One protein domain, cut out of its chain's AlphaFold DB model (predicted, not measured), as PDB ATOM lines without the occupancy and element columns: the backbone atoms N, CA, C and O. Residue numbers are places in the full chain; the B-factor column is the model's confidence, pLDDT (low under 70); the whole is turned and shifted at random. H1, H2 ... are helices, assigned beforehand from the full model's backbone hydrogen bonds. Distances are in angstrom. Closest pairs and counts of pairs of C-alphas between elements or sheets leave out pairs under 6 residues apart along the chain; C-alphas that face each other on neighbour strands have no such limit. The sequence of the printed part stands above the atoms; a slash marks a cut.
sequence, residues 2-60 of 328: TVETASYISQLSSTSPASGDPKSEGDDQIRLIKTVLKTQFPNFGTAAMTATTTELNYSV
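AT A GLANCE: This is residues 2 to 60 of the 328 residues of an uncharacterized protein of Simplicispira sp. 125 (UniProt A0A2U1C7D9). This is a model with little regular structure: an unnamed stretch, residues 2 to 19, runs out and folds back beside one long helix, H1, and beyond the far end of H1 a tail, residues 50 to 60, sticks out with the small helix H2 in it. The printed part has 59 residues, with two named helices, H1 then H2, and no named strand; the class is all helix, with only 22 residues in named elements. It is loose, with a radius of gyration of the C-alphas of 14.7 A, and spans 47 by 21 by 15 A, the tail adding to the length.

HOW THE PARTS SIT: Residues 20 to 25 stand free, of which 24 and 25 belong to H1, residues 24 to 40. H1 and H2, residues 53 to 57, are apart, joined by a long link of 12 residues. In both, every O i to N i+4 pair is within hydrogen-bond range.

IN THESE COORDINATES: H1 runs 24.1 A from C-alpha 24 at (134.064, 165.306, 197.386) to C-alpha 40 at (156.098, 155.652, 199.021). H2 ends at C-alpha 57, (162.135, 140.736, 210.178).

THE WHOLE: The C-alphas farthest apart, of Pro 22 and Tyr 58, are 47.0 A apart. The printed part has no cut. Residue 2 alone has pLDDT under 70.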
ATOM      1  N   THR A   2     132.594 155.557 187.580       62.50
ATOM      2  CA  THR A   2     133.338 154.468 186.927       62.50
ATOM      3  C   THR A   2     134.172 153.751 187.983       62.50
ATOM      4  O   THR A   2     134.986 154.387 188.651       62.50
ATOM      5  N   VAL A   3     133.945 152.452 188.169       74.69
ATOM      6  CA  VAL A   3     134.734 151.634 189.097       74.69
ATOM      7  C   VAL A   3     136.124 151.430 188.495       74.69
ATOM      8  O   VAL A   3     136.257 150.947 187.373       74.69
ATOM      9  N   GLU A   4     137.157 151.840 189.223       87.62
ATOM     10  CA  GLU A   4     138.549 151.603 188.843       87.62
ATOM     11  C   GLU A   4     138.900 150.118 189.001       87.62
ATOM     12  O   GLU A   4     138.501 149.487 189.978       87.62
ATOM     13  N   THR A   5     139.654 149.561 188.050       87.44
ATOM     14  CA  THR A   5     140.172 148.187 188.126       87.44
ATOM     15  C   THR A   5     141.686 148.235 188.297       87.44
ATOM     16  O   THR A   5     142.387 148.689 187.396       87.44
ATOM     17  N   ALA A   6     142.193 147.767 189.437       90.19
ATOM     18  CA  ALA A   6     143.623 147.684 189.720       90.19
ATOM     19  C   ALA A   6     143.943 146.392 190.487       90.19
ATOM     20  O   ALA A   6     143.228 146.025 191.418       90.19
ATOM     21  N   SER A   7     145.030 145.722 190.108       92.00
ATOM     22  CA  SER A   7     145.593 144.557 190.809       92.00
ATOM     23  C   SER A   7     146.903 144.891 191.531       92.00
ATOM     24  O   SER A   7     147.306 144.158 192.431       92.00
ATOM     25  N   TYR A   8     147.551 146.005 191.169       92.75
ATOM     26  CA  TYR A   8     148.815 146.470 191.746       92.75
ATOM     27  C   TYR A   8     148.797 147.983 192.002       92.75
ATOM     28  O   TYR A   8     148.087 148.727 191.326       92.75
ATOM     29  N   ILE A   9     149.628 148.458 192.941       92.62
ATOM     30  CA  ILE A   9     149.733 149.886 193.312       92.62
ATOM     31  C   ILE A   9     150.065 150.767 192.097       92.62
ATOM     32  O   ILE A   9     149.525 151.866 191.964       92.62
ATOM     33  N   SER A  10     150.900 150.275 191.176       91.81
ATOM     34  CA  SER A  10     151.265 150.971 189.934       91.81
ATOM     35  C   SER A  10     150.067 151.333 189.046       91.81
ATOM     36  O   SER A  10     150.106 152.353 188.357       91.81
ATOM     37  N   GLN A  11     148.992 150.539 189.098       93.12
ATOM     38  CA  GLN A  11     147.781 150.720 188.294       93.12
ATOM     39  C   GLN A  11     146.781 151.700 188.923       93.12
ATOM     40  O   GLN A  11     145.831 152.089 188.251       93.12
ATOM     41  N   LEU A  12     146.999 152.125 190.175       92.56
ATOM     42  CA  LEU A  12     146.126 153.094 190.832       92.56
ATOM     43  C   LEU A  12     146.190 154.459 190.128       92.56
ATOM     44  O   LEU A  12     147.273 154.972 189.831       92.56
ATOM     45  N   SER A  13     145.044 155.097 189.922       90.88
ATOM     46  CA  SER A  13     144.932 156.463 189.411       90.88
ATOM     47  C   SER A  13     144.750 157.458 190.559       90.88
ATOM     48  O   SER A  13     143.734 157.444 191.255       90.88
ATOM     49  N   SER A  14     145.715 158.365 190.747       90.19
ATOM     50  CA  SER A  14     145.652 159.424 191.771       90.19
ATOM     51  C   SER A  14     144.594 160.493 191.482       90.19
ATOM     52  O   SER A  14     144.281 161.287 192.362       90.19
ATOM     53  N   THR A  15     144.018 160.513 190.276       89.00
ATOM     54  CA  THR A  15     142.952 161.449 189.881       89.00
ATOM     55  C   THR A  15     141.550 160.847 190.002       89.00
ATOM     56  O   THR A  15     140.580 161.515 189.656       89.00
ATOM     57  N   SER A  16     141.430 159.602 190.478       88.06
ATOM     58  CA  SER A  16     140.155 158.894 190.639       88.06
ATOM     59  C   SER A  16     139.818 158.695 192.127       88.06
ATOM     60  O   SER A  16     140.690 158.218 192.864       88.06
ATOM     61  N   PRO A  17     138.572 158.937 192.587       89.69
ATOM     62  CA  PRO A  17     137.397 159.373 191.820       89.69
ATOM     63  C   PRO A  17     137.496 160.814 191.298       89.69
ATOM     64  O   PRO A  17     138.226 161.639 191.850       89.69
ATOM     65  N   ALA A  18     136.775 161.091 190.207       83.88
ATOM     66  CA  ALA A  18     136.719 162.420 189.606       83.88
ATOM     67  C   ALA A  18     136.017 163.406 190.548       83.88
ATOM     68  O   ALA A  18     134.982 163.085 191.122       83.88
ATOM     69  N   SER A  19     136.552 164.620 190.672       79.94
ATOM     70  CA  SER A  19     135.928 165.677 191.469       79.94
ATOM     71  C   SER A  19     134.584 166.105 190.873       79.94
ATOM     72  O   SER A  19     134.497 166.297 189.658       79.94
ATOM     73  N   GLY A  20     133.577 166.357 191.714       75.12
ATOM     74  CA  GLY A  20     132.344 167.033 191.286       75.12
ATOM     75  C   GLY A  20     131.041 166.490 191.866       75.12
ATOM     76  O   GLY A  20     129.983 167.004 191.511       75.12
ATOM     77  N   ASP A  21     131.088 165.480 192.737       76.88
ATOM     78  CA  ASP A  21     129.899 164.950 193.403       76.88
ATOM     79  C   ASP A  21     129.796 165.386 194.892       76.88
ATOM     80  O   ASP A  21     130.748 165.943 195.457       76.88
ATOM     81  N   PRO A  22     128.637 165.173 195.558       78.88
ATOM     82  CA  PRO A  22     128.424 165.556 196.959       78.88
ATOM     83  C   PRO A  22     129.305 164.827 197.992       78.88
ATOM     84  O   PRO A  22     129.202 165.123 199.180       78.88
ATOM     85  N   LYS A  23     130.130 163.855 197.581       85.56
ATOM     86  CA  LYS A  23     131.053 163.077 198.425       85.56
ATOM     87  C   LYS A  23     132.512 163.551 198.287       85.56
ATOM     88  O   LYS A  23     133.407 162.868 198.779       85.56
ATOM     89  N   SER A  24     132.741 164.725 197.690       82.50
ATOM     90  CA  SER A  24     134.064 165.306 197.386       82.50
ATOM     91  C   SER A  24     135.152 165.171 198.467       82.50
ATOM     92  O   SER A  24     136.259 164.767 198.128       82.50
ATOM     93  N   GLU A  25     134.866 165.415 199.753       88.19
ATOM     94  CA  GLU A  25     135.852 165.227 200.839       88.19
ATOM     95  C   GLU A  25     136.328 163.769 200.979       88.19
ATOM     96  O   GLU A  25     137.499 163.494 201.253       88.19
ATOM     97  N   GLY A  26     135.425 162.807 200.773       88.56
ATOM     98  CA  GLY A  26     135.767 161.385 200.747       88.56
ATOM     99  C   GLY A  26     136.612 161.031 199.523       88.56
ATOM    100  O   GLY A  26     137.577 160.274 199.636       88.56
ATOM    101  N   ASP A  27     136.308 161.629 198.372       89.19
ATOM    102  CA  ASP A  27     137.099 161.446 197.153       89.19
ATOM    103  C   ASP A  27     138.501 162.047 197.287       89.19
ATOM    104  O   ASP A  27     139.474 161.445 196.825       89.19
ATOM    105  N   ASP A  28     138.626 163.201 197.950       91.38
ATOM    106  CA  ASP A  28     139.909 163.821 198.286       91.38
ATOM    107  C   ASP A  28     140.775 162.887 199.132       91.38
ATOM    108  O   ASP A  28     141.940 162.656 198.799       91.38
ATOM    109  N   GLN A  29     140.204 162.280 200.176       93.25
ATOM    110  CA  GLN A  29     140.909 161.306 201.015       93.25
ATOM    111  C   GLN A  29     141.348 160.068 200.223       93.25
ATOM    112  O   GLN A  29     142.482 159.601 200.363       93.25
ATOM    113  N   ILE A  30     140.494 159.547 199.339       92.31
ATOM    114  CA  ILE A  30     140.842 158.391 198.501       92.31
ATOM    115  C   ILE A  30     141.989 158.741 197.541       92.31
ATOM    116  O   ILE A  30     142.938 157.962 197.403       92.31
ATOM    117  N   ARG A  31     141.949 159.917 196.903       92.94
ATOM    118  CA  ARG A  31     143.040 160.399 196.041       92.94
ATOM    119  C   ARG A  31     144.333 160.624 196.820       92.94
ATOM    120  O   ARG A  31     145.406 160.279 196.315       92.94
ATOM    121  N   LEU A  32     144.247 161.130 198.051       94.81
ATOM    122  CA  LEU A  32     145.395 161.287 198.943       94.81
ATOM    123  C   LEU A  32     146.046 159.934 199.245       94.81
ATOM    124  O   LEU A  32     147.246 159.781 199.028       94.81
ATOM    125  N   ILE A  33     145.265 158.931 199.657       95.44
ATOM    126  CA  ILE A  33     145.775 157.582 199.951       95.44
ATOM    127  C   ILE A  33     146.471 156.982 198.724       95.44
ATOM    128  O   ILE A  33     147.594 156.489 198.832       95.44
ATOM    129  N   LYS A  34     145.856 157.069 197.538       94.00
ATOM    130  CA  LYS A  34     146.464 156.572 196.289       94.00
ATOM    131  C   LYS A  34     147.767 157.293 195.963       94.00
ATOM    132  O   LYS A  34     148.748 156.654 195.592       94.00
ATOM    133  N   THR A  35     147.790 158.611 196.132       94.88
ATOM    134  CA  THR A  35     148.988 159.426 195.907       94.88
ATOM    135  C   THR A  35     150.111 159.024 196.859       94.88
ATOM    136  O   THR A  35     151.236 158.803 196.412       94.88
ATOM    137  N   VAL A  36     149.809 158.850 198.148       96.44
ATOM    138  CA  VAL A  36     150.784 158.414 199.158       96.44
ATOM    139  C   VAL A  36     151.325 157.024 198.829       96.44
ATOM    140  O   VAL A  36     152.540 156.848 198.810       96.44
ATOM    141  N   LEU A  37     150.466 156.056 198.493       94.38
ATOM    142  CA  LEU A  37     150.896 154.697 198.142       94.38
ATOM    143  C   LEU A  37     151.825 154.678 196.923       94.38
ATOM    144  O   LEU A  37     152.882 154.052 196.969       94.38
ATOM    145  N   LYS A  38     151.484 155.405 195.854       92.75
ATOM    146  CA  LYS A  38     152.342 155.487 194.661       92.75
ATOM    147  C   LYS A  38     153.668 156.193 194.939       92.75
ATOM    148  O   LYS A  38     154.681 155.832 194.351       92.75
ATOM    149  N   THR A  39     153.662 157.180 195.834       94.81
ATOM    150  CA  THR A  39     154.864 157.949 196.189       94.81
ATOM    151  C   THR A  39     155.812 157.149 197.078       94.81
ATOM    152  O   THR A  39     157.017 157.186 196.865       94.81
ATOM    153  N   GLN A  40     155.286 156.422 198.070       95.06
ATOM    154  CA  GLN A  40     156.098 155.652 199.021       95.06
ATOM    155  C   GLN A  40     156.599 154.326 198.434       95.06
ATOM    156  O   GLN A  40     157.649 153.834 198.841       95.06
ATOM    157  N   PHE A  41     155.896 153.770 197.440       92.81
ATOM    158  CA  PHE A  41     156.265 152.522 196.768       92.81
ATOM    159  C   PHE A  41     156.500 152.722 195.259       92.81
ATOM    160  O   PHE A  41     155.850 152.066 194.441       92.81
ATOM    161  N   PRO A  42     157.446 153.592 194.854       89.69
ATOM    162  CA  PRO A  42     157.613 153.988 193.453       89.69
ATOM    163  C   PRO A  42     158.072 152.834 192.550       89.69
ATOM    164  O   PRO A  42     157.845 152.862 191.344       89.69
ATOM    165  N   ASN A  43     158.689 151.803 193.135       89.88
ATOM    166  CA  ASN A  43     159.238 150.650 192.420       89.88
ATOM    167  C   ASN A  43     158.319 149.415 192.443       89.88
ATOM    168  O   ASN A  43     158.678 148.378 191.887       89.88
ATOM    169  N   PHE A  44     157.142 149.485 193.080       89.75
ATOM    170  CA  PHE A  44     156.176 148.380 193.055       89.75
ATOM    171  C   PHE A  44     155.381 148.437 191.746       89.75
ATOM    172  O   PHE A  44     154.349 149.099 191.647       89.75
ATOM    173  N   GLY A  45     155.919 147.762 190.726       84.88
ATOM    174  CA  GLY A  45     155.358 147.668 189.377       84.88
ATOM    175  C   GLY A  45     154.155 146.724 189.281       84.88
ATOM    176  O   GLY A  45     153.213 146.807 190.066       84.88
ATOM    177  N   THR A  46     154.158 145.827 188.297       88.44
ATOM    178  CA  THR A  46     153.087 144.836 188.062       88.44
ATOM    179  C   THR A  46     153.329 143.510 188.796       88.44
ATOM    180  O   THR A  46     152.892 142.458 188.342       88.44
ATOM    181  N   ALA A  47     154.069 143.547 189.906       86.31
ATOM    182  CA  ALA A  47     154.347 142.399 190.761       86.31
ATOM    183  C   ALA A  47     154.014 142.755 192.214       86.31
ATOM    184  O   ALA A  47     154.313 143.858 192.674       86.31
ATOM    185  N   ALA A  48     153.379 141.826 192.929       85.75
ATOM    186  CA  ALA A  48     153.066 142.004 194.341       85.75
ATOM    187  C   ALA A  48     154.323 141.805 195.201       85.75
ATOM    188  O   ALA A  48     155.193 141.003 194.867       85.75
ATOM    189  N   MET A  49     154.392 142.495 196.340       90.19
ATOM    190  CA  MET A  49     155.357 142.166 197.387       90.19
ATOM    191  C   MET A  49     154.981 140.808 197.992       90.19
ATOM    192  O   MET A  49     153.928 140.684 198.612       90.19
ATOM    193  N   THR A  50     155.831 139.796 197.806       92.00
ATOM    194  CA  THR A  50     155.620 138.434 198.333       92.00
ATOM    195  C   THR A  50     156.457 138.122 199.571       92.00
ATOM    196  O   THR A  50     156.361 137.015 200.091       92.00
ATOM    197  N   ALA A  51     157.285 139.068 200.029       94.31
ATOM    198  CA  ALA A  51     158.109 138.884 201.216       94.31
ATOM    199  C   ALA A  51     157.225 138.615 202.442       94.31
ATOM    200  O   ALA A  51     156.284 139.357 202.733       94.31
ATOM    201  N   THR A  52     157.542 137.548 203.162       95.38
ATOM    202  CA  THR A  52     156.906 137.198 204.428       95.38
ATOM    203  C   THR A  52     157.375 138.130 205.543       95.38
ATOM    204  O   THR A  52     158.435 138.759 205.469       95.38
ATOM    205  N   THR A  53     156.612 138.187 206.635       94.56
ATOM    206  CA  THR A  53     157.032 138.912 207.842       94.56
ATOM    207  C   THR A  53     158.353 138.376 208.394       94.56
ATOM    208  O   THR A  53     159.167 139.163 208.858       94.56
ATOM    209  N   THR A  54     158.610 137.068 208.287       95.12
ATOM    210  CA  THR A  54     159.888 136.450 208.675       95.12
ATOM    211  C   THR A  54     161.059 137.011 207.874       95.12
ATOM    212  O   THR A  54     162.058 137.416 208.462       95.12
ATOM    213  N   GLU A  55     160.933 137.086 206.548       95.56
ATOM    214  CA  GLU A  55     161.994 137.608 205.680       95.56
ATOM    215  C   GLU A  55     162.269 139.093 205.944       95.56
ATOM    216  O   GLU A  55     163.425 139.497 206.061       95.56
ATOM    217  N   LEU A  56     161.217 139.903 206.111       93.69
ATOM    218  CA  LEU A  56     161.361 141.322 206.447       93.69
ATOM    219  C   LEU A  56     161.942 141.530 207.853       93.69
ATOM    220  O   LEU A  56     162.756 142.433 208.048       93.69
ATOM    221  N   ASN A  57     161.597 140.672 208.818       94.56
ATOM    222  CA  ASN A  57     162.135 140.736 210.178       94.56
ATOM    223  C   ASN A  57     163.652 140.488 210.231       94.56
ATOM    224  O   ASN A  57     164.306 141.005 211.134       94.56
ATOM    225  N   TYR A  58     164.247 139.786 209.256       92.19
ATOM    226  CA  TYR A  58     165.712 139.681 209.156       92.19
ATOM    227  C   TYR A  58     166.403 141.009 208.810       92.19
ATOM    228  O   TYR A  58     167.608 141.129 209.003       92.19
ATOM    229  N   SER A  59     165.660 142.014 208.331       91.75
ATOM    230  CA  SER A  59     166.191 143.352 208.024       91.75
ATOM    231  C   SER A  59     166.114 144.325 209.211       91.75
ATOM    232  O   SER A  59     166.488 145.493 209.084       91.75
ATOM    233  N   VAL A  60     165.628 143.885 210.377       91.81
ATOM    234  CA  VAL A  60     165.571 144.725 211.582       91.81
ATOM    235  C   VAL A  60     166.989 145.067 212.051       91.81
ATOM    236  O   VAL A  60     167.847 144.199 212.164       91.81
TER     237      VAL A  60